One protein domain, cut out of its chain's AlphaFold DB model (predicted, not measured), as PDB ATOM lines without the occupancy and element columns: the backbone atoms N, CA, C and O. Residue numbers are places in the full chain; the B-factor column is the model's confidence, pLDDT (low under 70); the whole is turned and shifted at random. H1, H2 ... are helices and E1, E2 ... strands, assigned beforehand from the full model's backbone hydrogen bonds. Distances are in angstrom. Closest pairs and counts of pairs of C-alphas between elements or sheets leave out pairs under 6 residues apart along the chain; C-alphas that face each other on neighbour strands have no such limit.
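What this domain is: This is residues 117 to 179 and 187 to 242 of the 354 residues of an uncharacterized protein of Pythium brassicum (UniProt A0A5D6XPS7). A twisted sheet of five strands curls round the long helix H3, which covers its E1, E5 and E4 side, while the short helix H1 covers the E2 and E3 side of the same face. The small helix H2 packs on H3, and no named helix covers the opposite face. The 119 printed residues hold three named helices and five named strands, in the order E1 E2 H1 H2 E3 E4 H3 E5; the sheet is mixed, in the order E1 E5 E4 E2 E3, and the class is mixed, helices and strands. The whole is compact, with a radius of gyration of the C-alphas of 14.4 A, yet elongated, spanning 46 by 27 by 26 A.

How they stand to each other: E1, residues 118 to 126, is an edge strand, parallel to E5, residues 229 to 240, at 15 degrees, with N 121 and O 233 2.9 A apart. E5 is parallel to E4, residues 187 to 201, at 19 degrees, with N 191 and O 232 2.8 A apart. E4 is antiparallel to E2, residues 136 to 141, at 163 degrees, with N 139 and O 190 2.8 A apart. E2 is parallel to the other edge strand, E3, residues 169 to 174, at 20 degrees, with N 138 and O 170 2.8 A apart. H1, residues 147 to 154, is on the sheet at a height of 9.7 A, over E3 and only just over E2, with 3 of its C-alphas there; it runs along the strands, at 8 degrees to E3 on the local plane. H3, residues 205 to 223, is on the same face; its closest C-alphas to E4 are those of Asp 207 and Leu 200, 6.2 A apart. H2, residues 156 to 159, only grazes the sheet and touches H3 at residues 215 to 222 alone, the closest C-alphas, of Val 159 and Asn 218, being 5.0 A apart. E2, H1, H2, E3 and E4, H3, E5 are strand-helix-strand units, parallel neighbour strands with helices between, both with right-handed crossovers. Every O i to N i+4 pair of H3 is within hydrogen-bond range; H1 has 0 of 4, but 4 of 5 O i to N i+3 pairs, and H2 is too short for an O i to N i+4 pair.

Where its parts are: E1 begins at C-alpha 118 (-17.584, -25.548, -12.448) and is 25.9 A long; E2 measures 16.7 A, H1 13.0 A, H2 5.1 A and E3 16.2 A. E4, 35.2 A, bends by 94 degrees at residue 198. H3, 26.2 A, begins at C-alpha 205 (-29.454, -31.252, 1.568), and E5, 34.8 A, ends at C-alpha 240 (-42.557, -33.378, -4.341).

The domain as a whole: The C-alphas farthest apart, of Ala 143 and Pro 242, are 46.0 A apart. Residues 180 to 186 are not printed, and C-alphas 179 and 187 stand 10.5 A apart across this cut, in the link from E3 to E4. Of the links printed whole, none is long. The mean pLDDT of the printed part is 74.3, with 39 residues under 70, among them residues 127 to 134 and 143 to 155.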
ATOM      1  N   THR A 117     -13.426 -25.639 -11.797       79.00
ATOM      2  CA  THR A 117     -13.846 -24.693 -12.852       79.00
ATOM      3  C   THR A 117     -15.363 -24.630 -13.055       79.00
ATOM      4  O   THR A 117     -15.838 -23.855 -13.894       79.00
ATOM      5  N   LYS A 118     -16.137 -25.409 -12.290       84.75
ATOM      6  CA  LYS A 118     -17.584 -25.548 -12.448       84.75
ATOM      7  C   LYS A 118     -18.357 -24.821 -11.363       84.75
ATOM      8  O   LYS A 118     -17.983 -24.840 -10.193       84.75
ATOM      9  N   ARG A 119     -19.472 -24.212 -11.750       87.56
ATOM     10  CA  ARG A 119     -20.430 -23.603 -10.822       87.56
ATOM     11  C   ARG A 119     -21.766 -24.309 -10.940       87.56
ATOM     12  O   ARG A 119     -22.285 -24.400 -12.045       87.56
ATOM     13  N   TYR A 120     -22.331 -24.718  -9.817       88.62
ATOM     14  CA  TYR A 120     -23.681 -25.252  -9.714       88.62
ATOM     15  C   TYR A 120     -24.560 -24.226  -9.014       88.62
ATOM     16  O   TYR A 120     -24.216 -23.796  -7.919       88.62
ATOM     17  N   ASP A 121     -25.663 -23.819  -9.630       88.69
ATOM     18  CA  ASP A 121     -26.723 -23.044  -8.983       88.69
ATOM     19  C   ASP A 121     -28.007 -23.869  -8.990       88.69
ATOM     20  O   ASP A 121     -28.674 -23.975 -10.013       88.69
ATOM     21  N   VAL A 122     -28.314 -24.506  -7.865       88.88
ATOM     22  CA  VAL A 122     -29.477 -25.369  -7.700       88.88
ATOM     23  C   VAL A 122     -30.604 -24.589  -7.043       88.88
ATOM     24  O   VAL A 122     -30.511 -24.233  -5.872       88.88
ATOM     25  N   LEU A 123     -31.688 -24.361  -7.775       87.19
ATOM     26  CA  LEU A 123     -32.926 -23.782  -7.271       87.19
ATOM     27  C   LEU A 123     -33.918 -24.901  -6.937       87.19
ATOM     28  O   LEU A 123     -34.268 -25.702  -7.800       87.19
ATOM     29  N   LEU A 124     -34.390 -24.937  -5.697       86.25
ATOM     30  CA  LEU A 124     -35.371 -25.887  -5.193       86.25
ATOM     31  C   LEU A 124     -36.758 -25.251  -5.253       86.25
ATOM     32  O   LEU A 124     -36.998 -24.198  -4.662       86.25
ATOM     33  N   ARG A 125     -37.684 -25.888  -5.969       81.19
ATOM     34  CA  ARG A 125     -39.079 -25.442  -6.060       81.19
ATOM     35  C   ARG A 125     -40.055 -26.551  -5.726       81.19
ATOM     36  O   ARG A 125     -39.817 -27.722  -6.017       81.19
ATOM     37  N   ASP A 126     -41.186 -26.151  -5.159       74.88
ATOM     38  CA  ASP A 126     -42.322 -27.041  -4.959       74.88
ATOM     39  C   ASP A 126     -42.927 -27.451  -6.314       74.88
ATOM     40  O   ASP A 126     -43.286 -26.613  -7.146       74.88
ATOM     41  N   GLY A 127     -43.013 -28.760  -6.548       64.75
ATOM     42  CA  GLY A 127     -43.612 -29.371  -7.730       64.75
ATOM     43  C   GLY A 127     -45.143 -29.455  -7.697       64.75
ATOM     44  O   GLY A 127     -45.719 -30.020  -8.624       64.75
ATOM     45  N   GLY A 128     -45.814 -28.913  -6.672       58.62
ATOM     46  CA  GLY A 128     -47.277 -28.934  -6.528       58.62
ATOM     47  C   GLY A 128     -48.069 -28.178  -7.608       58.62
ATOM     48  O   GLY A 128     -49.290 -28.320  -7.691       58.62
ATOM     49  N   GLY A 129     -47.406 -27.387  -8.457       57.00
ATOM     50  CA  GLY A 129     -48.034 -26.677  -9.572       57.00
ATOM     51  C   GLY A 129     -48.084 -27.492 -10.869       57.00
ATOM     52  O   GLY A 129     -47.099 -28.104 -11.275       57.00
ATOM     53  N   VAL A 130     -49.199 -27.398 -11.607       54.47
ATOM     54  CA  VAL A 130     -49.365 -27.912 -12.992       54.47
ATOM     55  C   VAL A 130     -48.558 -27.080 -14.009       54.47
ATOM     56  O   VAL A 130     -48.863 -27.053 -15.198       54.47
ATOM     57  N   GLU A 131     -47.532 -26.352 -13.564       62.69
ATOM     58  CA  GLU A 131     -46.711 -25.565 -14.474       62.69
ATOM     59  C   GLU A 131     -46.035 -26.497 -15.488       62.69
ATOM     60  O   GLU A 131     -45.485 -27.536 -15.090       62.69
ATOM     61  N   PRO A 132     -46.044 -26.144 -16.785       62.56
ATOM     62  CA  PRO A 132     -45.306 -26.899 -17.781       62.56
ATOM     63  C   PRO A 132     -43.843 -26.975 -17.352       62.56
ATOM     64  O   PRO A 132     -43.258 -25.992 -16.898       62.56
ATOM     65  N   GLN A 133     -43.275 -28.175 -17.444       65.56
ATOM     66  CA  GLN A 133     -41.865 -28.390 -17.161       65.56
ATOM     67  C   GLN A 133     -41.047 -27.441 -18.050       65.56
ATOM     68  O   GLN A 133     -41.251 -27.461 -19.269       65.56
ATOM     69  N   PRO A 134     -40.186 -26.584 -17.471       65.56
ATOM     70  CA  PRO A 134     -39.363 -25.701 -18.279       65.56
ATOM     71  C   PRO A 134     -38.473 -26.546 -19.198       65.56
ATOM     72  O   PRO A 134     -38.113 -27.675 -18.863       65.56
ATOM     73  N   ALA A 135     -38.159 -26.027 -20.382       75.69
ATOM     74  CA  ALA A 135     -37.189 -26.678 -21.253       75.69
ATOM     75  C   ALA A 135     -35.790 -26.507 -20.652       75.69
ATOM     76  O   ALA A 135     -35.457 -25.425 -20.171       75.69
ATOM     77  N   SER A 136     -34.981 -27.563 -20.705       84.50
ATOM     78  CA  SER A 136     -33.556 -27.444 -20.413       84.50
ATOM     79  C   SER A 136     -32.867 -26.729 -21.581       84.50
ATOM     80  O   SER A 136     -33.290 -26.855 -22.738       84.50
ATOM     81  N   SER A 137     -31.804 -25.982 -21.309       84.88
ATOM     82  CA  SER A 137     -31.022 -25.277 -22.325       84.88
ATOM     83  C   SER A 137     -29.527 -25.525 -22.126       84.88
ATOM     84  O   SER A 137     -29.050 -25.696 -21.008       84.88
ATOM     85  N   LEU A 138     -28.774 -25.601 -23.216       83.12
ATOM     86  CA  LEU A 138     -27.318 -25.621 -23.208       83.12
ATOM     87  C   LEU A 138     -26.844 -24.537 -24.163       83.12
ATOM     88  O   LEU A 138     -27.052 -24.637 -25.370       83.12
ATOM     89  N   VAL A 139     -26.192 -23.518 -23.617       80.25
ATOM     90  CA  VAL A 139     -25.603 -22.433 -24.395       80.25
ATOM     91  C   VAL A 139     -24.091 -22.586 -24.404       80.25
ATOM     92  O   VAL A 139     -23.449 -22.624 -23.352       80.25
ATOM     93  N   LEU A 140     -23.522 -22.682 -25.599       78.06
ATOM     94  CA  LEU A 140     -22.084 -22.796 -25.822       78.06
ATOM     95  C   LEU A 140     -21.518 -21.449 -26.263       78.06
ATOM     96  O   LEU A 140     -22.057 -20.819 -27.174       78.06
ATOM     97  N   TYR A 141     -20.413 -21.048 -25.644       78.12
ATOM     98  CA  TYR A 141     -19.736 -19.783 -25.883       78.12
ATOM     99  C   TYR A 141     -18.296 -19.992 -26.335       78.12
ATOM    100  O   TYR A 141     -17.490 -20.577 -25.612       78.12
ATOM    101  N   GLY A 142     -17.959 -19.429 -27.493       71.69
ATOM    102  CA  GLY A 142     -16.608 -19.441 -28.042       71.69
ATOM    103  C   GLY A 142     -16.429 -20.416 -29.205       71.69
ATOM    104  O   GLY A 142     -16.946 -21.533 -29.219       71.69
ATOM    105  N   ALA A 143     -15.629 -19.990 -30.184       65.81
ATOM    106  CA  ALA A 143     -15.438 -20.690 -31.454       65.81
ATOM    107  C   ALA A 143     -14.725 -22.053 -31.332       65.81
ATOM    108  O   ALA A 143     -14.777 -22.850 -32.267       65.81
ATOM    109  N   LYS A 144     -14.050 -22.327 -30.203       68.56
ATOM    110  CA  LYS A 144     -13.395 -23.617 -29.927       68.56
ATOM    111  C   LYS A 144     -14.202 -24.513 -28.987       68.56
ATOM    112  O   LYS A 144     -13.691 -25.559 -28.585       68.56
ATOM    113  N   CYS A 145     -15.446 -24.159 -28.649       68.88
ATOM    114  CA  CYS A 145     -16.372 -25.141 -28.094       68.88
ATOM    115  C   CYS A 145     -16.568 -26.234 -29.140       68.88
ATOM    116  O   CYS A 145     -17.198 -26.020 -30.173       68.88
ATOM    117  N   SER A 146     -15.893 -27.361 -28.920       57.06
ATOM    118  CA  SER A 146     -15.659 -28.385 -29.931       57.06
ATOM    119  C   SER A 146     -16.969 -28.891 -30.558       57.06
ATOM    120  O   SER A 146     -18.027 -28.846 -29.923       57.06
ATOM    121  N   PRO A 147     -16.925 -29.458 -31.777       58.31
ATOM    122  CA  PRO A 147     -18.080 -30.146 -32.355       58.31
ATOM    123  C   PRO A 147     -18.616 -31.293 -31.471       58.31
ATOM    124  O   PRO A 147     -19.784 -31.642 -31.601       58.31
ATOM    125  N   GLN A 148     -17.829 -31.808 -30.513       56.19
ATOM    126  CA  GLN A 148     -18.258 -32.842 -29.558       56.19
ATOM    127  C   GLN A 148     -19.332 -32.323 -28.577       56.19
ATOM    128  O   GLN A 148     -20.175 -33.094 -28.130       56.19
ATOM    129  N   LEU A 149     -19.363 -31.013 -28.288       59.25
ATOM    130  CA  LEU A 149     -20.415 -30.386 -27.474       59.25
ATOM    131  C   LEU A 149     -21.745 -30.243 -28.238       59.25
ATOM    132  O   LEU A 149     -22.796 -30.166 -27.609       59.25
ATOM    133  N   ARG A 150     -21.739 -30.224 -29.580       54.91
ATOM    134  CA  ARG A 150     -22.976 -30.162 -30.388       54.91
ATOM    135  C   ARG A 150     -23.707 -31.500 -30.446       54.91
ATOM    136  O   ARG A 150     -24.937 -31.512 -30.403       54.91
ATOM    137  N   ASP A 151     -22.976 -32.612 -30.436       58.75
ATOM    138  CA  ASP A 151     -23.573 -33.951 -30.309       58.75
ATOM    139  C   ASP A 151     -24.169 -34.191 -28.907       58.75
ATOM    140  O   ASP A 151     -24.921 -35.146 -28.688       58.75
ATOM    141  N   ALA A 152     -23.949 -33.260 -27.967       56.03
ATOM    142  CA  ALA A 152     -24.533 -33.282 -26.633       56.03
ATOM    143  C   ALA A 152     -26.061 -33.043 -26.590       56.03
ATOM    144  O   ALA A 152     -26.685 -33.169 -25.535       56.03
ATOM    145  N   ALA A 153     -26.731 -32.801 -27.724       49.50
ATOM    146  CA  ALA A 153     -28.200 -32.892 -27.790       49.50
ATOM    147  C   ALA A 153     -28.694 -34.297 -27.416       49.50
ATOM    148  O   ALA A 153     -29.770 -34.455 -26.838       49.50
ATOM    149  N   LEU A 154     -27.874 -35.319 -27.685       55.69
ATOM    150  CA  LEU A 154     -28.108 -36.689 -27.250       55.69
ATOM    151  C   LEU A 154     -27.729 -36.915 -25.783       55.69
ATOM    152  O   LEU A 154     -27.962 -37.999 -25.281       55.69
ATOM    153  N   VAL A 155     -27.165 -35.945 -25.066       63.75
ATOM    154  CA  VAL A 155     -26.448 -36.165 -23.799       63.75
ATOM    155  C   VAL A 155     -27.253 -35.808 -22.551       63.75
ATOM    156  O   VAL A 155     -26.852 -36.220 -21.467       63.75
ATOM    157  N   LEU A 156     -28.410 -35.136 -22.641       72.44
ATOM    158  CA  LEU A 156     -29.165 -34.780 -21.425       72.44
ATOM    159  C   LEU A 156     -29.468 -36.009 -20.546       72.44
ATOM    160  O   LEU A 156     -29.330 -35.933 -19.334       72.44
ATOM    161  N   HIS A 157     -29.779 -37.162 -21.151       72.38
ATOM    162  CA  HIS A 157     -29.998 -38.418 -20.420       72.38
ATOM    163  C   HIS A 157     -28.734 -39.011 -19.775       72.38
ATOM    164  O   HIS A 157     -28.848 -39.849 -18.887       72.38
ATOM    165  N   ARG A 158     -27.543 -38.625 -20.249       75.38
ATOM    166  CA  ARG A 158     -26.247 -39.028 -19.682       75.38
ATOM    167  C   ARG A 158     -25.799 -38.072 -18.587       75.38
ATOM    168  O   ARG A 158     -25.225 -38.505 -17.604       75.38
ATOM    169  N   VAL A 159     -26.075 -36.781 -18.756       79.38
ATOM    170  CA  VAL A 159     -25.696 -35.728 -17.808       79.38
ATOM    171  C   VAL A 159     -26.624 -35.716 -16.602       79.38
ATOM    172  O   VAL A 159     -26.158 -35.646 -15.467       79.38
ATOM    173  N   VAL A 160     -27.930 -35.832 -16.828       82.88
ATOM    174  CA  VAL A 160     -28.923 -35.799 -15.758       82.88
ATOM    175  C   VAL A 160     -28.965 -37.153 -15.041       82.88
ATOM    176  O   VAL A 160     -29.120 -38.185 -15.695       82.88
ATOM    177  N   PRO A 161     -28.861 -37.171 -13.700       81.50
ATOM    178  CA  PRO A 161     -28.998 -38.381 -12.896       81.50
ATOM    179  C   PRO A 161     -30.277 -39.173 -13.189       81.50
ATOM    180  O   PRO A 161     -31.338 -38.612 -13.476       81.50
ATOM    181  N   SER A 162     -30.193 -40.496 -13.057       79.00
ATOM    182  CA  SER A 162     -31.340 -41.380 -13.258       79.00
ATOM    183  C   SER A 162     -32.471 -41.084 -12.262       79.00
ATOM    184  O   SER A 162     -32.246 -40.727 -11.107       79.00
ATOM    185  N   GLY A 163     -33.719 -41.213 -12.722       71.31
ATOM    186  CA  GLY A 163     -34.903 -40.904 -11.910       71.31
ATOM    187  C   GLY A 163     -35.271 -39.417 -11.848       71.31
ATOM    188  O   GLY A 163     -36.227 -39.066 -11.158       71.31
ATOM    189  N   VAL A 164     -34.558 -38.562 -12.588       79.50
ATOM    190  CA  VAL A 164     -34.902 -37.152 -12.783       79.50
ATOM    191  C   VAL A 164     -35.337 -36.927 -14.227       79.50
ATOM    192  O   VAL A 164     -34.644 -37.301 -15.169       79.50
ATOM    193  N   ASP A 165     -36.504 -36.317 -14.398       80.12
ATOM    194  CA  ASP A 165     -37.022 -35.927 -15.706       80.12
ATOM    195  C   ASP A 165     -36.568 -34.492 -15.992       80.12
ATOM    196  O   ASP A 165     -36.949 -33.583 -15.263       80.12
ATOM    197  N   ALA A 166     -35.745 -34.272 -17.018       76.69
ATOM    198  CA  ALA A 166     -35.194 -32.954 -17.353       76.69
ATOM    199  C   ALA A 166     -35.813 -32.296 -18.600       76.69
ATOM    200  O   ALA A 166     -35.272 -31.323 -19.133       76.69
ATOM    201  N   GLY A 167     -36.957 -32.796 -19.077       72.81
ATOM    202  CA  GLY A 167     -37.625 -32.236 -20.248       72.81
ATOM    203  C   GLY A 167     -36.759 -32.303 -21.515       72.81
ATOM    204  O   GLY A 167     -35.816 -33.085 -21.621       72.81
ATOM    205  N   LYS A 168     -37.098 -31.492 -22.524       77.50
ATOM    206  CA  LYS A 168     -36.306 -31.394 -23.762       77.50
ATOM    207  C   LYS A 168     -35.141 -30.424 -23.572       77.50
ATOM    208  O   LYS A 168     -35.337 -29.368 -22.974       77.50
ATOM    209  N   LEU A 169     -33.978 -30.762 -24.133       81.94
ATOM    210  CA  LEU A 169     -32.820 -29.871 -24.214       81.94
ATOM    211  C   LEU A 169     -32.876 -29.046 -25.505       81.94
ATOM    212  O   LEU A 169     -32.986 -29.601 -26.597       81.94
ATOM    213  N   SER A 170     -32.776 -27.731 -25.367       80.06
ATOM    214  CA  SER A 170     -32.454 -26.800 -26.449       80.06
ATOM    215  C   SER A 170     -30.954 -26.521 -26.442       80.06
ATOM    216  O   SER A 170     -30.358 -26.436 -25.372       80.06
ATOM    217  N   ILE A 171     -30.328 -26.434 -27.617       78.81
ATOM    218  CA  ILE A 171     -28.898 -26.124 -27.730       78.81
ATOM    219  C   ILE A 171     -28.732 -24.882 -28.578       78.81
ATOM    220  O   ILE A 171     -29.130 -24.880 -29.741       78.81
ATOM    221  N   ASP A 172     -28.075 -23.885 -28.000       77.12
ATOM    222  CA  ASP A 172     -27.745 -22.633 -28.657       77.12
ATOM    223  C   ASP A 172     -26.230 -22.405 -28.640       77.12
ATOM    224  O   ASP A 172     -25.508 -22.803 -27.724       77.12
ATOM    225  N   THR A 173     -25.729 -21.752 -29.684       74.31
ATOM    226  CA  THR A 173     -24.332 -21.312 -29.773       74.31
ATOM    227  C   THR A 173     -24.301 -19.798 -29.866       74.31
ATOM    228  O   THR A 173     -25.014 -19.233 -30.696       74.31
ATOM    229  N   SER A 174     -23.473 -19.153 -29.051       72.56
ATOM    230  CA  SER A 174     -23.307 -17.703 -29.044       72.56
ATOM    231  C   SER A 174     -21.830 -17.328 -29.067       72.56
ATOM    232  O   SER A 174     -21.035 -17.815 -28.266       72.56
ATOM    233  N   ASP A 175     -21.468 -16.420 -29.967       66.25
ATOM    234  CA  ASP A 175     -20.116 -15.860 -30.047       66.25
ATOM    235  C   ASP A 175     -19.954 -14.603 -29.159       66.25
ATOM    236  O   ASP A 175     -18.855 -14.071 -29.023       66.25
ATOM    237  N   ASP A 176     -21.035 -14.145 -28.511       55.97
ATOM    238  CA  ASP A 176     -21.188 -12.785 -27.965       55.97
ATOM    239  C   ASP A 176     -20.839 -12.614 -26.470       55.97
ATOM    240  O   ASP A 176     -21.294 -11.671 -25.819       55.97
ATOM    241  N   VAL A 177     -20.002 -13.476 -25.878       54.78
ATOM    242  CA  VAL A 177     -19.588 -13.286 -24.474       54.78
ATOM    243  C   VAL A 177     -18.184 -12.714 -24.359       54.78
ATOM    244  O   VAL A 177     -17.173 -13.408 -24.453       54.78
ATOM    245  N   ALA A 178     -18.139 -11.427 -24.019       47.00
ATOM    246  CA  ALA A 178     -16.996 -10.829 -23.352       47.00
ATOM    247  C   ALA A 178     -16.881 -11.430 -21.941       47.00
ATOM    248  O   ALA A 178     -17.568 -11.016 -21.006       47.00
ATOM    249  N   VAL A 179     -16.017 -12.431 -21.778       48.91
ATOM    250  CA  VAL A 179     -15.629 -12.921 -20.453       48.91
ATOM    251  C   VAL A 179     -14.916 -11.772 -19.739       48.91
ATOM    252  O   VAL A 179     -13.822 -11.360 -20.131       48.91
ATOM    253  N   CYS A 187     -13.395 -22.056 -24.587       73.50
ATOM    254  CA  CYS A 187     -14.784 -22.500 -24.546       73.50
ATOM    255  C   CYS A 187     -15.406 -22.280 -23.158       73.50
ATOM    256  O   CYS A 187     -14.799 -22.598 -22.130       73.50
ATOM    257  N   ALA A 188     -16.646 -21.792 -23.130       77.25
ATOM    258  CA  ALA A 188     -17.491 -21.802 -21.944       77.25
ATOM    259  C   ALA A 188     -18.868 -22.398 -22.254       77.25
ATOM    260  O   ALA A 188     -19.420 -22.179 -23.326       77.25
ATOM    261  N   ALA A 189     -19.438 -23.137 -21.307       78.62
ATOM    262  CA  ALA A 189     -20.770 -23.720 -21.444       78.62
ATOM    263  C   ALA A 189     -21.661 -23.302 -20.274       78.62
ATOM    264  O   ALA A 189     -21.239 -23.359 -19.117       78.62
ATOM    265  N   VAL A 190     -22.894 -22.904 -20.580       83.19
ATOM    266  CA  VAL A 190     -23.952 -22.678 -19.594       83.19
ATOM    267  C   VAL A 190     -25.032 -23.725 -19.818       83.19
ATOM    268  O   VAL A 190     -25.690 -23.721 -20.853       83.19
ATOM    269  N   LEU A 191     -25.188 -24.637 -18.866       83.56
ATOM    270  CA  LEU A 191     -26.217 -25.668 -18.872       83.56
ATOM    271  C   LEU A 191     -27.318 -25.266 -17.893       83.56
ATOM    272  O   LEU A 191     -27.069 -25.188 -16.696       83.56
ATOM    273  N   GLU A 192     -28.531 -25.050 -18.376       85.88
ATOM    274  CA  GLU A 192     -29.719 -24.865 -17.550       85.88
ATOM    275  C   GLU A 192     -30.545 -26.154 -17.580       85.88
ATOM    276  O   GLU A 192     -31.126 -26.518 -18.602       85.88
ATOM    277  N   VAL A 193     -30.587 -26.878 -16.463       83.75
ATOM    278  CA  VAL A 193     -31.356 -28.118 -16.325       83.75
ATOM    279  C   VAL A 193     -32.643 -27.827 -15.575       83.75
ATOM    280  O   VAL A 193     -32.619 -27.526 -14.384       83.75
ATOM    281  N   ALA A 194     -33.775 -27.965 -16.250       83.81
ATOM    282  CA  ALA A 194     -35.089 -27.878 -15.633       83.81
ATOM    283  C   ALA A 194     -35.609 -29.285 -15.331       83.81
ATOM    284  O   ALA A 194     -36.133 -29.987 -16.196       83.81
ATOM    285  N   ALA A 195     -35.441 -29.709 -14.085       80.81
ATOM    286  CA  ALA A 195     -35.598 -31.088 -13.664       80.81
ATOM    287  C   ALA A 195     -36.766 -31.280 -12.686       80.81
ATOM    288  O   ALA A 195     -36.941 -30.532 -11.726       80.81
ATOM    289  N   ARG A 196     -37.556 -32.333 -12.895       80.00
ATOM    290  CA  ARG A 196     -38.530 -32.859 -11.936       80.00
ATOM    291  C   ARG A 196     -37.953 -34.105 -11.297       80.00
ATOM    292  O   ARG A 196     -37.626 -35.073 -11.981       80.00
ATOM    293  N   ALA A 197     -37.865 -34.085  -9.979       78.00
ATOM    294  CA  ALA A 197     -37.299 -35.171  -9.210       78.00
ATOM    295  C   ALA A 197     -38.330 -35.669  -8.186       78.00
ATOM    296  O   ALA A 197     -38.403 -35.158  -7.068       78.00
ATOM    297  N   PRO A 198     -39.158 -36.664  -8.551       66.69
ATOM    298  CA  PRO A 198     -40.281 -37.103  -7.723       66.69
ATOM    299  C   PRO A 198     -39.849 -37.771  -6.410       66.69
ATOM    300  O   PRO A 198     -40.640 -37.848  -5.475       66.69
ATOM    301  N   LEU A 199     -38.609 -38.263  -6.340       66.25
ATOM    302  CA  LEU A 199     -38.047 -38.922  -5.157       66.25
ATOM    303  C   LEU A 199     -37.275 -37.968  -4.237       66.25
ATOM    304  O   LEU A 199     -36.928 -38.360  -3.127       66.25
ATOM    305  N   LEU A 200     -37.015 -36.740  -4.689       70.75
ATOM    306  CA  LEU A 200     -36.264 -35.738  -3.944       70.75
ATOM    307  C   LEU A 200     -37.168 -35.142  -2.866       70.75
ATOM    308  O   LEU A 200     -38.215 -34.558  -3.168       70.75
ATOM    309  N   ARG A 201     -36.765 -35.288  -1.602       69.00
ATOM    310  CA  ARG A 201     -37.460 -34.639  -0.489       69.00
ATOM    311  C   ARG A 201     -37.031 -33.180  -0.462       69.00
ATOM    312  O   ARG A 201     -35.895 -32.867  -0.115       69.00
ATOM    313  N   LEU A 202     -37.943 -32.281  -0.831       64.50
ATOM    314  CA  LEU A 202     -37.701 -30.840  -0.752       64.50
ATOM    315  C   LEU A 202     -37.224 -30.453   0.655       64.50
ATOM    316  O   LEU A 202     -37.913 -30.707   1.642       64.50
ATOM    317  N   GLY A 203     -36.026 -29.869   0.722       63.66
ATOM    318  CA  GLY A 203     -35.377 -29.444   1.964       63.66
ATOM    319  C   GLY A 203     -34.336 -30.410   2.542       63.66
ATOM    320  O   GLY A 203     -33.708 -30.051   3.532       63.66
ATOM    321  N   ALA A 204     -34.115 -31.594   1.957       78.62
ATOM    322  CA  ALA A 204     -33.019 -32.480   2.358       78.62
ATOM    323  C   ALA A 204     -31.745 -32.171   1.551       78.62
ATOM    324  O   ALA A 204     -31.672 -32.463   0.356       78.62
ATOM    325  N   MET A 205     -30.729 -31.600   2.206       88.06
ATOM    326  CA  MET A 205     -29.454 -31.252   1.568       88.06
ATOM    327  C   MET A 205     -28.746 -32.472   0.956       88.06
ATOM    328  O   MET A 205     -28.193 -32.371  -0.135       88.06
ATOM    329  N   ASP A 206     -28.815 -33.640   1.599       88.75
ATOM    330  CA  ASP A 206     -28.150 -34.861   1.121       88.75
ATOM    331  C   ASP A 206     -28.601 -35.280  -0.285       88.75
ATOM    332  O   ASP A 206     -27.768 -35.648  -1.121       88.75
ATOM    333  N   ASP A 207     -29.901 -35.176  -0.576       86.06
ATOM    334  CA  ASP A 207     -30.448 -35.514  -1.891       86.06
ATOM    335  C   ASP A 207     -29.929 -34.532  -2.959       86.06
ATOM    336  O   ASP A 207     -29.557 -34.938  -4.065       86.06
ATOM    337  N   VAL A 208     -29.847 -33.239  -2.617       88.31
ATOM    338  CA  VAL A 208     -29.329 -32.184  -3.501       88.31
ATOM    339  C   VAL A 208     -27.844 -32.395  -3.784       88.31
ATOM    340  O   VAL A 208     -27.426 -32.376  -4.941       88.31
ATOM    341  N   LEU A 209     -27.039 -32.648  -2.751       91.50
ATOM    342  CA  LEU A 209     -25.606 -32.889  -2.909       91.50
ATOM    343  C   LEU A 209     -25.337 -34.176  -3.692       91.50
ATOM    344  O   LEU A 209     -24.447 -34.191  -4.539       91.50
ATOM    345  N   SER A 210     -26.114 -35.237  -3.469       90.12
ATOM    346  CA  SER A 210     -26.032 -36.475  -4.254       90.12
ATOM    347  C   SER A 210     -26.313 -36.230  -5.743       90.12
ATOM    348  O   SER A 210     -25.555 -36.683  -6.611       90.12
ATOM    349  N   TYR A 211     -27.348 -35.437  -6.044       88.62
ATOM    350  CA  TYR A 211     -27.673 -35.029  -7.409       88.62
ATOM    351  C   TYR A 211     -26.525 -34.240  -8.048       88.62
ATOM    352  O   TYR A 211     -26.077 -34.592  -9.139       88.62
ATOM    353  N   VAL A 212     -26.001 -33.217  -7.364       90.69
ATOM    354  CA  VAL A 212     -24.918 -32.379  -7.901       90.69
ATOM    355  C   VAL A 212     -23.618 -33.166  -8.067       90.69
ATOM    356  O   VAL A 212     -22.925 -32.964  -9.057       90.69
ATOM    357  N   ARG A 213     -23.286 -34.099  -7.164       91.94
ATOM    358  CA  ARG A 213     -22.116 -34.985  -7.323       91.94
ATOM    359  C   ARG A 213     -22.230 -35.851  -8.571       91.94
ATOM    360  O   ARG A 213     -21.278 -35.937  -9.342       91.94
ATOM    361  N   THR A 214     -23.394 -36.466  -8.774       90.19
ATOM    362  CA  THR A 214     -23.651 -37.316  -9.944       90.19
ATOM    363  C   THR A 214     -23.614 -36.488 -11.224       90.19
ATOM    364  O   THR A 214     -22.926 -36.853 -12.172       90.19
ATOM    365  N   LEU A 215     -24.265 -35.320 -11.224       88.56
ATOM    366  CA  LEU A 215     -24.197 -34.364 -12.326       88.56
ATOM    367  C   LEU A 215     -22.744 -33.962 -12.613       88.56
ATOM    368  O   LEU A 215     -22.328 -33.980 -13.764       88.56
ATOM    369  N   ASN A 216     -21.948 -33.657 -11.586       89.25
ATOM    370  CA  ASN A 216     -20.546 -33.290 -11.749       89.25
ATOM    371  C   ASN A 216     -19.733 -34.389 -12.434       89.25
ATOM    372  O   ASN A 216     -19.029 -34.087 -13.397       89.25
ATOM    373  N   ALA A 217     -19.867 -35.632 -11.965       88.81
ATOM    374  CA  ALA A 217     -19.191 -36.787 -12.549       88.81
ATOM    375  C   ALA A 217     -19.596 -36.994 -14.017       88.81
ATOM    376  O   ALA A 217     -18.731 -37.126 -14.879       88.81
ATOM    377  N   ASN A 218     -20.894 -36.913 -14.322       86.62
ATOM    378  CA  ASN A 218     -21.386 -37.064 -15.690       86.62
ATOM    379  C   ASN A 218     -20.905 -35.927 -16.607       86.62
ATOM    380  O   ASN A 218     -20.637 -36.143 -17.788       86.62
ATOM    381  N   LEU A 219     -20.793 -34.702 -16.080       82.00
ATOM    382  CA  LEU A 219     -20.243 -33.563 -16.816       82.00
ATOM    383  C   LEU A 219     -18.744 -33.735 -17.091       82.00
ATOM    384  O   LEU A 219     -18.295 -33.356 -18.169       82.00
ATOM    385  N   ASP A 220     -17.979 -34.288 -16.145       83.00
ATOM    386  CA  ASP A 220     -16.562 -34.621 -16.358       83.00
ATOM    387  C   ASP A 220     -16.402 -35.678 -17.453       83.00
ATOM    388  O   ASP A 220     -15.618 -35.480 -18.379       83.00
ATOM    389  N   GLU A 221     -17.200 -36.745 -17.388       82.06
ATOM    390  CA  GLU A 221     -17.195 -37.821 -18.383       82.06
ATOM    391  C   GLU A 221     -17.616 -37.326 -19.772       82.06
ATOM    392  O   GLU A 221     -17.039 -37.729 -20.777       82.06
ATOM    393  N   THR A 222     -18.610 -36.435 -19.847       77.12
ATOM    394  CA  THR A 222     -19.167 -36.040 -21.145       77.12
ATOM    395  C   THR A 222     -18.405 -34.902 -21.821       77.12
ATOM    396  O   THR A 222     -18.349 -34.845 -23.049       77.12
ATOM    397  N   PHE A 223     -17.859 -33.958 -21.052       73.12
ATOM    398  CA  PHE A 223     -17.343 -32.707 -21.613       73.12
ATOM    399  C   PHE A 223     -15.823 -32.547 -21.533       73.12
ATOM    400  O   PHE A 223     -15.318 -31.532 -22.024       73.12
ATOM    401  N   GLU A 224     -15.102 -33.521 -20.957       71.12
ATOM    402  CA  GLU A 224     -13.638 -33.499 -20.783       71.12
ATOM    403  C   GLU A 224     -13.157 -32.096 -20.372       71.12
ATOM    404  O   GLU A 224     -12.456 -31.392 -21.114       71.12
ATOM    405  N   VAL A 225     -13.659 -31.620 -19.230       66.12
ATOM    406  CA  VAL A 225     -13.422 -30.250 -18.763       66.12
ATOM    407  C   VAL A 225     -11.976 -30.134 -18.279       66.12
ATOM    408  O   VAL A 225     -11.627 -30.637 -17.216       66.12
ATOM    409  N   ASP A 226     -11.130 -29.469 -19.065       67.25
ATOM    410  CA  ASP A 226      -9.763 -29.122 -18.679       67.25
ATOM    411  C   ASP A 226      -9.699 -27.740 -18.000       67.25
ATOM    412  O   ASP A 226     -10.696 -27.024 -17.876       67.25
ATOM    413  N   ALA A 227      -8.502 -27.345 -17.555       63.03
ATOM    414  CA  ALA A 227      -8.275 -26.080 -16.856       63.03
ATOM    415  C   ALA A 227      -8.585 -24.818 -17.695       63.03
ATOM    416  O   ALA A 227      -8.674 -23.726 -17.132       63.03
ATOM    417  N   HIS A 228      -8.748 -24.942 -19.017       65.44
ATOM    418  CA  HIS A 228      -9.052 -23.834 -19.928       65.44
ATOM    419  C   HIS A 228     -10.539 -23.745 -20.294       65.44
ATOM    420  O   HIS A 228     -10.966 -22.750 -20.889       65.44
ATOM    421  N   LYS A 229     -11.338 -24.745 -19.909       71.31
ATOM    422  CA  LYS A 229     -12.788 -24.779 -20.100       71.31
ATOM    423  C   LYS A 229     -13.497 -24.384 -18.808       71.31
ATOM    424  O   LYS A 229     -13.188 -24.874 -17.721       71.31
ATOM    425  N   ARG A 230     -14.502 -23.515 -18.924       73.44
ATOM    426  CA  ARG A 230     -15.365 -23.136 -17.797       73.44
ATOM    427  C   ARG A 230     -16.789 -23.601 -18.043       73.44
ATOM    428  O   ARG A 230     -17.342 -23.365 -19.112       73.44
ATOM    429  N   MET A 231     -17.403 -24.204 -17.033       75.06
ATOM    430  CA  MET A 231     -18.790 -24.647 -17.121       75.06
ATOM    431  C   MET A 231     -19.616 -24.061 -15.986       75.06
ATOM    432  O   MET A 231     -19.202 -24.039 -14.829       75.06
ATOM    433  N   VAL A 232     -20.802 -23.576 -16.314       76.75
ATOM    434  CA  VAL A 232     -21.788 -23.136 -15.335       76.75
ATOM    435  C   VAL A 232     -23.036 -23.969 -15.547       76.75
ATOM    436  O   VAL A 232     -23.619 -23.951 -16.622       76.75
ATOM    437  N   ALA A 233     -23.434 -24.713 -14.529       78.50
ATOM    438  CA  ALA A 233     -24.673 -25.460 -14.503       78.50
ATOM    439  C   ALA A 233     -25.661 -24.744 -13.575       78.50
ATOM    440  O   ALA A 233     -25.442 -24.639 -12.371       78.50
ATOM    441  N   SER A 234     -26.757 -24.245 -14.128       81.31
ATOM    442  CA  SER A 234     -27.933 -23.848 -13.362       81.31
ATOM    443  C   SER A 234     -28.910 -25.015 -13.373       81.31
ATOM    444  O   SER A 234     -29.233 -25.544 -14.428       81.31
ATOM    445  N   VAL A 235     -29.392 -25.445 -12.219       80.69
ATOM    446  CA  VAL A 235     -30.312 -26.572 -12.092       80.69
ATOM    447  C   VAL A 235     -31.545 -26.096 -11.344       80.69
ATOM    448  O   VAL A 235     -31.469 -25.725 -10.183       80.69
ATOM    449  N   GLU A 236     -32.708 -26.131 -11.974       81.94
ATOM    450  CA  GLU A 236     -33.981 -25.987 -11.276       81.94
ATOM    451  C   GLU A 236     -34.503 -27.388 -10.946       81.94
ATOM    452  O   GLU A 236     -34.913 -28.126 -11.839       81.94
ATOM    453  N   LEU A 237     -34.479 -27.766  -9.667       79.19
ATOM    454  CA  LEU A 237     -35.049 -29.015  -9.171       79.19
ATOM    455  C   LEU A 237     -36.445 -28.762  -8.603       79.19
ATOM    456  O   LEU A 237     -36.627 -28.060  -7.607       79.19
ATOM    457  N   ARG A 238     -37.440 -29.398  -9.216       77.44
ATOM    458  CA  ARG A 238     -38.820 -29.438  -8.737       77.44
ATOM    459  C   ARG A 238     -39.052 -30.762  -8.019       77.44
ATOM    460  O   ARG A 238     -39.093 -31.814  -8.663       77.44
ATOM    461  N   GLY A 239     -39.151 -30.712  -6.695       65.75
ATOM    462  CA  GLY A 239     -39.402 -31.886  -5.857       65.75
ATOM    463  C   GLY A 239     -40.883 -32.060  -5.525       65.75
ATOM    464  O   GLY A 239     -41.694 -31.162  -5.749       65.75
ATOM    465  N   ALA A 240     -41.244 -33.204  -4.951       60.44
ATOM    466  CA  ALA A 240     -42.557 -33.378  -4.341       60.44
ATOM    467  C   ALA A 240     -42.488 -32.950  -2.869       60.44
ATOM    468  O   ALA A 240     -41.658 -33.458  -2.112       60.44
ATOM    469  N   VAL A 241     -43.356 -32.029  -2.441       56.66
ATOM    470  CA  VAL A 241     -43.521 -31.763  -1.007       56.66
ATOM    471  C   VAL A 241     -44.285 -32.940  -0.398       56.66
ATOM    472  O   VAL A 241     -45.362 -33.285  -0.897       56.66
ATOM    473  N   PRO A 242     -43.771 -33.587   0.665       52.00
ATOM    474  CA  PRO A 242     -44.561 -34.559   1.405       52.00
ATOM    475  C   PRO A 242     -45.780 -33.829   1.971       52.00
ATOM    476  O   PRO A 242     -45.648 -32.925   2.794       52.00
TER     477      PRO A 242